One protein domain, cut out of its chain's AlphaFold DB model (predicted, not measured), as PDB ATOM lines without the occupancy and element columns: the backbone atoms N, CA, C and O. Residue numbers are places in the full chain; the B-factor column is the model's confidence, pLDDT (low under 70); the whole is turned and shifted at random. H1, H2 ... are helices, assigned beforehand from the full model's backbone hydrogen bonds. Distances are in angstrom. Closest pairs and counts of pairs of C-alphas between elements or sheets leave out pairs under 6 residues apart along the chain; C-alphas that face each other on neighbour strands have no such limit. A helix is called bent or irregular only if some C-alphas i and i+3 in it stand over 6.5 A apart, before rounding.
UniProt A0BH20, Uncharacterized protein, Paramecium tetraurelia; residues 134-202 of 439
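What this domain is: This is residues 134 to 202 of the 439 residues of an uncharacterized protein of Paramecium tetraurelia (UniProt A0BH20). One long helix, H1, makes the length of the domain, and at its far end a small head is formed by the helical hairpin of H2 and H3, which folds back so that H3 crosses the H1 residues 167 to 174. At the other end, residues 134 to 143 make a hook with no named element before H1 begins, and the stretch of H1 between, residues 152 to 166, stands free. The printed part has 69 residues with three named helices, in the order H1, H2, H3, and no named strand; the class is all helix. The whole is extended, with a radius of gyration of the C-alphas of 19.9 A, and its outline is a rod spanning 58 by 18 by 17 A.

How they stand to each other: The longest helix is H1, residues 144 to 177. It touches H3, residues 191 to 198, with its residues 167 to 174 alone; the closest C-alphas are those of Phe 171 and Leu 196, 6.3 A apart. The lines of H1 and H3 are about perpendicular, at 79 degrees. H2, residues 183 to 189, is close to H1 but not clearly touching it, the closest C-alphas being those of Leu 174 and Leu 186, 7.7 A apart. H1 and H2 run opposite ways at a steep tilt of 66 degrees. H2 and H3 touch and form a helical hairpin, running opposite ways at a shallow tilt of 16 degrees; their closest C-alphas are those of Leu 187 and Lys 194, 6.1 A apart. In H1 and H2 every O i to N i+4 pair is within hydrogen-bond range; in H3 2 of 4 are, beside 3 of 5 O i to N i+3 pairs.

Where its parts are: H1 begins at C-alpha 144, at (234.345, 149.142, 179.304), and ends at C-alpha 177, at (233.896, 198.794, 177.366), 49.7 A away. H2 measures 9.8 A from first to last C-alpha. H3 measures 11.1 A and ends at C-alpha 198, at (238.477, 193.115, 189.145). H3 is irregular: C-alphas 192 and 195 are 8.2 A apart, and its line is a rough one.

The domain as a whole: The two C-alphas farthest apart are those of Lys 142 and His 180, at 58.3 A; those of the first and last printed residues, Phe 134 and Asp 202, are 51.0 A apart. The printed part has no cut. The link from H1 to H2, five residues, is tight, and so is the link of one residue, Tyr 190, from H2 to H3. The mean pLDDT of the printed part is 80.5; residues 134 to 142 of this predicted model are under 70.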
ATOM      1  N   PHE A 134     230.962 153.129 168.240       43.69
ATOM      2  CA  PHE A 134     232.361 153.463 168.442       43.69
ATOM      3  C   PHE A 134     232.793 152.654 169.664       43.69
ATOM      4  O   PHE A 134     232.800 153.141 170.791       43.69
ATOM      5  N   LYS A 135     233.142 151.383 169.445       48.56
ATOM      6  CA  LYS A 135     234.143 150.738 170.272       48.56
ATOM      7  C   LYS A 135     235.384 151.566 170.018       48.56
ATOM      8  O   LYS A 135     236.036 151.423 168.986       48.56
ATOM      9  N   ILE A 136     235.623 152.530 170.899       49.12
ATOM     10  CA  ILE A 136     236.903 153.209 170.980       49.12
ATOM     11  C   ILE A 136     237.875 152.095 171.339       49.12
ATOM     12  O   ILE A 136     238.055 151.763 172.505       49.12
ATOM     13  N   TYR A 137     238.432 151.450 170.318       45.75
ATOM     14  CA  TYR A 137     239.552 150.551 170.485       45.75
ATOM     15  C   TYR A 137     240.747 151.440 170.788       45.75
ATOM     16  O   TYR A 137     241.508 151.822 169.904       45.75
ATOM     17  N   HIS A 138     240.878 151.821 172.056       48.62
ATOM     18  CA  HIS A 138     242.186 152.144 172.580       48.62
ATOM     19  C   HIS A 138     242.894 150.790 172.716       48.62
ATOM     20  O   HIS A 138     242.403 149.954 173.475       48.62
ATOM     21  N   PRO A 139     243.989 150.523 171.983       56.03
ATOM     22  CA  PRO A 139     244.616 149.196 171.934       56.03
ATOM     23  C   PRO A 139     245.053 148.657 173.311       56.03
ATOM     24  O   PRO A 139     245.300 147.464 173.458       56.03
ATOM     25  N   GLU A 140     245.079 149.517 174.331       55.00
ATOM     26  CA  GLU A 140     245.479 149.207 175.705       55.00
ATOM     27  C   GLU A 140     244.314 149.142 176.714       55.00
ATOM     28  O   GLU A 140     244.498 148.635 177.820       55.00
ATOM     29  N   VAL A 141     243.102 149.601 176.367       56.38
ATOM     30  CA  VAL A 141     241.964 149.675 177.303       56.38
ATOM     31  C   VAL A 141     240.969 148.561 176.987       56.38
ATOM     32  O   VAL A 141     240.142 148.677 176.088       56.38
ATOM     33  N   LYS A 142     241.060 147.454 177.733       63.22
ATOM     34  CA  LYS A 142     240.178 146.277 177.583       63.22
ATOM     35  C   LYS A 142     238.905 146.340 178.438       63.22
ATOM     36  O   LYS A 142     238.086 145.433 178.350       63.22
ATOM     37  N   ASN A 143     238.762 147.358 179.290       75.25
ATOM     38  CA  ASN A 143     237.676 147.459 180.263       75.25
ATOM     39  C   ASN A 143     236.690 148.578 179.883       75.25
ATOM     40  O   ASN A 143     237.065 149.751 179.829       75.25
ATOM     41  N   ASP A 144     235.426 148.216 179.668       73.94
ATOM     42  CA  ASP A 144     234.345 149.142 179.304       73.94
ATOM     43  C   ASP A 144     234.112 150.236 180.365       73.94
ATOM     44  O   ASP A 144     233.718 151.355 180.027       73.94
ATOM     45  N   GLU A 145     234.402 149.957 181.641       78.81
ATOM     46  CA  GLU A 145     234.301 150.929 182.741       78.81
ATOM     47  C   GLU A 145     235.319 152.073 182.578       78.81
ATOM     48  O   GLU A 145     234.988 153.250 182.727       78.81
ATOM     49  N   GLN A 146     236.551 151.737 182.182       71.38
ATOM     50  CA  GLN A 146     237.622 152.712 181.949       71.38
ATOM     51  C   GLN A 146     237.312 153.588 180.732       71.38
ATOM     52  O   GLN A 146     237.551 154.792 180.754       71.38
ATOM     53  N   ILE A 147     236.707 153.013 179.687       71.50
ATOM     54  CA  ILE A 147     236.263 153.773 178.511       71.50
ATOM     55  C   ILE A 147     235.180 154.787 178.906       71.50
ATOM     56  O   ILE A 147     235.238 155.941 178.475       71.50
ATOM     57  N   LYS A 148     234.219 154.400 179.757       79.62
ATOM     58  CA  LYS A 148     233.192 155.322 180.272       79.62
ATOM     59  C   LYS A 148     233.803 156.469 181.078       79.62
ATOM     60  O   LYS A 148     233.406 157.613 180.868       79.62
ATOM     61  N   GLN A 149     234.776 156.185 181.943       77.75
ATOM     62  CA  GLN A 149     235.470 157.215 182.724       77.75
ATOM     63  C   GLN A 149     236.244 158.190 181.826       77.75
ATOM     64  O   GLN A 149     236.089 159.400 181.970       77.75
ATOM     65  N   ILE A 150     236.977 157.688 180.826       73.00
ATOM     66  CA  ILE A 150     237.699 158.528 179.852       73.00
ATOM     67  C   ILE A 150     236.731 159.426 179.071       73.00
ATOM     68  O   ILE A 150     237.005 160.604 178.837       73.00
ATOM     69  N   LEU A 151     235.583 158.890 178.653       76.12
ATOM     70  CA  LEU A 151     234.567 159.668 177.944       76.12
ATOM     71  C   LEU A 151     233.948 160.754 178.827       76.12
ATOM     72  O   LEU A 151     233.738 161.873 178.351       76.12
ATOM     73  N   LEU A 152     233.681 160.445 180.097       84.25
ATOM     74  CA  LEU A 152     233.170 161.413 181.061       84.25
ATOM     75  C   LEU A 152     234.183 162.537 181.308       84.25
ATOM     76  O   LEU A 152     233.817 163.709 181.225       84.25
ATOM     77  N   GLN A 153     235.458 162.191 181.493       82.38
ATOM     78  CA  GLN A 153     236.545 163.153 181.665       82.38
ATOM     79  C   GLN A 153     236.679 164.075 180.447       82.38
ATOM     80  O   GLN A 153     236.701 165.296 180.584       82.38
ATOM     81  N   ARG A 154     236.667 163.524 179.224       75.12
ATOM     82  CA  ARG A 154     236.706 164.328 177.987       75.12
ATOM     83  C   ARG A 154     235.507 165.258 177.853       75.12
ATOM     84  O   ARG A 154     235.630 166.355 177.309       75.12
ATOM     85  N   LYS A 155     234.328 164.823 178.304       84.44
ATOM     86  CA  LYS A 155     233.133 165.669 178.313       84.44
ATOM     87  C   LYS A 155     233.320 166.856 179.263       84.44
ATOM     88  O   LYS A 155     233.066 167.983 178.847       84.44
ATOM     89  N   GLN A 156     233.816 166.609 180.474       84.56
ATOM     90  CA  GLN A 156     234.095 167.651 181.467       84.56
ATOM     91  C   GLN A 156     235.168 168.636 180.977       84.56
ATOM     92  O   GLN A 156     234.929 169.841 180.995       84.56
ATOM     93  N   GLN A 157     236.280 168.145 180.419       78.25
ATOM     94  CA  GLN A 157     237.329 168.987 179.821       78.25
ATOM     95  C   GLN A 157     236.779 169.884 178.704       78.25
ATOM     96  O   GLN A 157     237.051 171.082 178.655       78.25
ATOM     97  N   ASN A 158     235.942 169.339 177.818       82.44
ATOM     98  CA  ASN A 158     235.321 170.127 176.752       82.44
ATOM     99  C   ASN A 158     234.346 171.191 177.281       82.44
ATOM    100  O   ASN A 158     234.236 172.271 176.695       82.44
ATOM    101  N   GLU A 159     233.610 170.905 178.356       85.00
ATOM    102  CA  GLU A 159     232.740 171.890 179.010       85.00
ATOM    103  C   GLU A 159     233.556 173.008 179.673       85.00
ATOM    104  O   GLU A 159     233.218 174.183 179.503       85.00
ATOM    105  N   GLN A 160     234.673 172.671 180.321       81.81
ATOM    106  CA  GLN A 160     235.608 173.646 180.888       81.81
ATOM    107  C   GLN A 160     236.246 174.527 179.807       81.81
ATOM    108  O   GLN A 160     236.209 175.752 179.926       81.81
ATOM    109  N   LEU A 161     236.720 173.955 178.696       78.56
ATOM    110  CA  LEU A 161     237.267 174.723 177.568       78.56
ATOM    111  C   LEU A 161     236.249 175.715 176.994       78.56
ATOM    112  O   LEU A 161     236.581 176.871 176.724       78.56
ATOM    113  N   LYS A 162     234.982 175.303 176.858       89.31
ATOM    114  CA  LYS A 162     233.898 176.206 176.436       89.31
ATOM    115  C   LYS A 162     233.673 177.334 177.440       89.31
ATOM    116  O   LYS A 162     233.388 178.462 177.036       89.31
ATOM    117  N   LEU A 163     233.773 177.047 178.736       86.00
ATOM    118  CA  LEU A 163     233.642 178.049 179.791       86.00
ATOM    119  C   LEU A 163     234.810 179.045 179.759       86.00
ATOM    120  O   LEU A 163     234.569 180.250 179.826       86.00
ATOM    121  N   ILE A 164     236.039 178.571 179.543       80.38
ATOM    122  CA  ILE A 164     237.230 179.409 179.339       80.38
ATOM    123  C   ILE A 164     237.048 180.311 178.116       80.38
ATOM    124  O   ILE A 164     237.269 181.518 178.197       80.38
ATOM    125  N   GLU A 165     236.587 179.771 176.987       88.25
ATOM    126  CA  GLU A 165     236.369 180.562 175.774       88.25
ATOM    127  C   GLU A 165     235.302 181.651 175.989       88.25
ATOM    128  O   GLU A 165     235.463 182.788 175.535       88.25
ATOM    129  N   ARG A 166     234.233 181.340 176.737       90.69
ATOM    130  CA  ARG A 166     233.217 182.324 177.146       90.69
ATOM    131  C   ARG A 166     233.808 183.403 178.055       90.69
ATOM    132  O   ARG A 166     233.565 184.581 177.792       90.69
ATOM    133  N   LYS A 167     234.605 183.030 179.064       88.88
ATOM    134  CA  LYS A 167     235.297 183.979 179.955       88.88
ATOM    135  C   LYS A 167     236.255 184.882 179.168       88.88
ATOM    136  O   LYS A 167     236.195 186.096 179.336       88.88
ATOM    137  N   LYS A 168     237.043 184.337 178.231       88.00
ATOM    138  CA  LYS A 168     237.933 185.110 177.342       88.00
ATOM    139  C   LYS A 168     237.158 186.125 176.498       88.00
ATOM    140  O   LYS A 168     237.516 187.298 176.463       88.00
ATOM    141  N   LYS A 169     236.059 185.711 175.857       92.88
ATOM    142  CA  LYS A 169     235.201 186.621 175.072       92.88
ATOM    143  C   LYS A 169     234.591 187.726 175.938       92.88
ATOM    144  O   LYS A 169     234.576 188.882 175.520       92.88
ATOM    145  N   ALA A 170     234.121 187.383 177.137       89.69
ATOM    146  CA  ALA A 170     233.597 188.353 178.092       89.69
ATOM    147  C   ALA A 170     234.679 189.346 178.546       89.69
ATOM    148  O   ALA A 170     234.426 190.547 178.566       89.69
ATOM    149  N   PHE A 171     235.895 188.873 178.819       91.06
ATOM    150  CA  PHE A 171     237.029 189.714 179.198       91.06
ATOM    151  C   PHE A 171     237.399 190.723 178.106       91.06
ATOM    152  O   PHE A 171     237.483 191.915 178.386       91.06
ATOM    153  N   TYR A 172     237.534 190.287 176.848       89.25
ATOM    154  CA  TYR A 172     237.811 191.199 175.730       89.25
ATOM    155  C   TYR A 172     236.714 192.247 175.544       89.25
ATOM    156  O   TYR A 172     236.999 193.414 175.270       89.25
ATOM    157  N   LYS A 173     235.453 191.848 175.727       91.56
ATOM    158  CA  LYS A 173     234.327 192.780 175.695       91.56
ATOM    159  C   LYS A 173     234.431 193.814 176.819       91.56
ATOM    160  O   LYS A 173     234.282 195.002 176.557       91.56
ATOM    161  N   LEU A 174     234.733 193.385 178.043       90.06
ATOM    162  CA  LEU A 174     234.903 194.287 179.180       90.06
ATOM    163  C   LEU A 174     236.105 195.227 179.005       90.06
ATOM    164  O   LEU A 174     235.980 196.408 179.299       90.06
ATOM    165  N   GLN A 175     237.229 194.748 178.462       87.25
ATOM    166  CA  GLN A 175     238.377 195.594 178.110       87.25
ATOM    167  C   GLN A 175     238.009 196.679 177.093       87.25
ATOM    168  O   GLN A 175     238.473 197.813 177.199       87.25
ATOM    169  N   PHE A 176     237.176 196.346 176.105       90.19
ATOM    170  CA  PHE A 176     236.676 197.326 175.149       90.19
ATOM    171  C   PHE A 176     235.759 198.352 175.826       90.19
ATOM    172  O   PHE A 176     235.931 199.551 175.626       90.19
ATOM    173  N   GLU A 177     234.821 197.901 176.661       88.50
ATOM    174  CA  GLU A 177     233.896 198.794 177.366       88.50
ATOM    175  C   GLU A 177     234.590 199.676 178.415       88.50
ATOM    176  O   GLU A 177     234.147 200.800 178.639       88.50
ATOM    177  N   LEU A 178     235.724 199.241 178.974       87.56
ATOM    178  CA  LEU A 178     236.560 200.030 179.888       87.56
ATOM    179  C   LEU A 178     237.094 201.330 179.251       87.56
ATOM    180  O   LEU A 178     237.484 202.254 179.958       87.56
ATOM    181  N   LYS A 179     237.092 201.436 177.914       86.06
ATOM    182  CA  LYS A 179     237.421 202.687 177.207       86.06
ATOM    183  C   LYS A 179     236.358 203.773 177.383       86.06
ATOM    184  O   LYS A 179     236.650 204.945 177.175       86.06
ATOM    185  N   HIS A 180     235.131 203.377 177.715       87.12
ATOM    186  CA  HIS A 180     233.964 204.256 177.780       87.12
ATOM    187  C   HIS A 180     233.333 204.311 179.175       87.12
ATOM    188  O   HIS A 180     232.671 205.290 179.501       87.12
ATOM    189  N   PHE A 181     233.542 203.277 179.992       87.19
ATOM    190  CA  PHE A 181     232.967 203.140 181.325       87.19
ATOM    191  C   PHE A 181     234.059 202.915 182.367       87.19
ATOM    192  O   PHE A 181     235.045 202.220 182.123       87.19
ATOM    193  N   THR A 182     233.863 203.460 183.565       88.50
ATOM    194  CA  THR A 182     234.749 203.168 184.699       88.50
ATOM    195  C   THR A 182     234.507 201.750 185.224       88.50
ATOM    196  O   THR A 182     233.424 201.188 185.048       88.50
ATOM    197  N   LYS A 183     235.488 201.164 185.927       86.62
ATOM    198  CA  LYS A 183     235.327 199.834 186.547       86.62
ATOM    199  C   LYS A 183     234.076 199.742 187.426       86.62
ATOM    200  O   LYS A 183     233.340 198.768 187.331       86.62
ATOM    201  N   SER A 184     233.789 200.776 188.217       87.69
ATOM    202  CA  SER A 184     232.598 200.823 189.074       87.69
ATOM    203  C   SER A 184     231.294 200.804 188.269       87.69
ATOM    204  O   SER A 184     230.344 200.129 188.656       87.69
ATOM    205  N   GLN A 185     231.248 201.481 187.116       89.00
ATOM    206  CA  GLN A 185     230.093 201.437 186.211       89.00
ATOM    207  C   GLN A 185     229.937 200.059 185.551       89.00
ATOM    208  O   GLN A 185     228.816 199.571 185.404       89.00
ATOM    209  N   LEU A 186     231.046 199.398 185.201       88.62
ATOM    210  CA  LEU A 186     231.020 198.028 184.679       88.62
ATOM    211  C   LEU A 186     230.543 197.015 185.725       88.62
ATOM    212  O   LEU A 186     229.789 196.114 185.369       88.62
ATOM    213  N   LEU A 187     230.917 197.177 186.999       90.19
ATOM    214  CA  LEU A 187     230.448 196.319 188.097       90.19
ATOM    215  C   LEU A 187     228.929 196.401 188.292       90.19
ATOM    216  O   LEU A 187     228.289 195.380 188.529       90.19
ATOM    217  N   ILE A 188     228.348 197.594 188.138       91.31
ATOM    218  CA  ILE A 188     226.892 197.792 188.199       91.31
ATOM    219  C   ILE A 188     226.207 197.155 186.982       91.31
ATOM    220  O   ILE A 188     225.166 196.515 187.113       91.31
ATOM    221  N   LYS A 189     226.793 197.309 185.790       90.56
ATOM    222  CA  LYS A 189     226.220 196.821 184.527       90.56
ATOM    223  C   LYS A 189     226.336 195.299 184.356       90.56
ATOM    224  O   LYS A 189     225.465 194.689 183.739       90.56
ATOM    225  N   TYR A 190     227.393 194.685 184.893       90.75
ATOM    226  CA  TYR A 190     227.696 193.255 184.759       90.75
ATOM    227  C   TYR A 190     228.082 192.613 186.103       90.75
ATOM    228  O   TYR A 190     229.218 192.162 186.272       90.75
ATOM    229  N   PRO A 191     227.137 192.486 187.052       87.38
ATOM    230  CA  PRO A 191     227.434 191.957 188.386       87.38
ATOM    231  C   PRO A 191     227.946 190.508 188.358       87.38
ATOM    232  O   PRO A 191     228.811 190.136 189.144       87.38
ATOM    233  N   ALA A 192     227.486 189.698 187.398       87.19
ATOM    234  CA  ALA A 192     227.913 188.305 187.228       87.19
ATOM    235  C   ALA A 192     229.361 188.140 186.719       87.19
ATOM    236  O   ALA A 192     229.878 187.028 186.701       87.19
ATOM    237  N   LEU A 193     230.014 189.223 186.277       89.81
ATOM    238  CA  LEU A 193     231.396 189.212 185.781       89.81
ATOM    239  C   LEU A 193     232.360 189.914 186.747       89.81
ATOM    240  O   LEU A 193     233.449 190.303 186.332       89.81
ATOM    241  N   LYS A 194     231.978 190.073 188.021       89.19
ATOM    242  CA  LYS A 194     232.763 190.780 189.042       89.19
ATOM    243  C   LYS A 194     234.234 190.343 189.078       89.19
ATOM    244  O   LYS A 194     235.103 191.196 188.944       89.19
ATOM    245  N   GLU A 195     234.502 189.038 189.135       87.44
ATOM    246  CA  GLU A 195     235.869 188.482 189.136       87.44
ATOM    247  C   GLU A 195     236.687 188.902 187.903       87.44
ATOM    248  O   GLU A 195     237.869 189.224 187.997       87.44
ATOM    249  N   LEU A 196     236.055 188.929 186.726       86.75
ATOM    250  CA  LEU A 196     236.710 189.333 185.481       86.75
ATOM    251  C   LEU A 196     236.954 190.844 185.431       86.75
ATOM    252  O   LEU A 196     237.948 191.270 184.853       86.75
ATOM    253  N   ILE A 197     236.061 191.643 186.021       86.94
ATOM    254  CA  ILE A 197     236.166 193.108 186.068       86.94
ATOM    255  C   ILE A 197     237.261 193.550 187.042       86.94
ATOM    256  O   ILE A 197     238.006 194.483 186.737       86.94
ATOM    257  N   GLU A 198     237.399 192.869 188.179       87.25
ATOM    258  CA  GLU A 198     238.477 193.115 189.145       87.25
ATOM    259  C   GLU A 198     239.857 192.853 188.522       87.25
ATOM    260  O   GLU A 198     240.762 193.672 188.691       87.25
ATOM    261  N   LYS A 199     239.975 191.798 187.702       85.12
ATOM    262  CA  LYS A 199     241.192 191.433 186.955       85.12
ATOM    263  C   LYS A 199     241.525 192.366 185.767       85.12
ATOM    264  O   LYS A 199     242.572 192.203 185.142       85.12
ATOM    265  N   LEU A 200     240.683 193.349 185.415       84.94
ATOM    266  CA  LEU A 200     241.004 194.315 184.346       84.94
ATOM    267  C   LEU A 200     242.120 195.284 184.784       84.94
ATOM    268  O   LEU A 200     242.169 195.672 185.950       84.94
ATOM    269  N   PRO A 201     242.985 195.763 183.875       78.69
ATOM    270  CA  PRO A 201     243.978 196.782 184.212       78.69
ATOM    271  C   PRO A 201     243.299 198.107 184.596       78.69
ATOM    272  O   PRO A 201     242.346 198.530 183.942       78.69
ATOM    273  N   ASP A 202     243.771 198.770 185.656       73.00
ATOM    274  CA  ASP A 202     243.304 200.117 186.004       73.00
ATOM    275  C   ASP A 202     243.877 201.141 185.016       73.00
ATOM    276  O   ASP A 202     245.098 201.298 184.956       73.00
TER     277      ASP A 202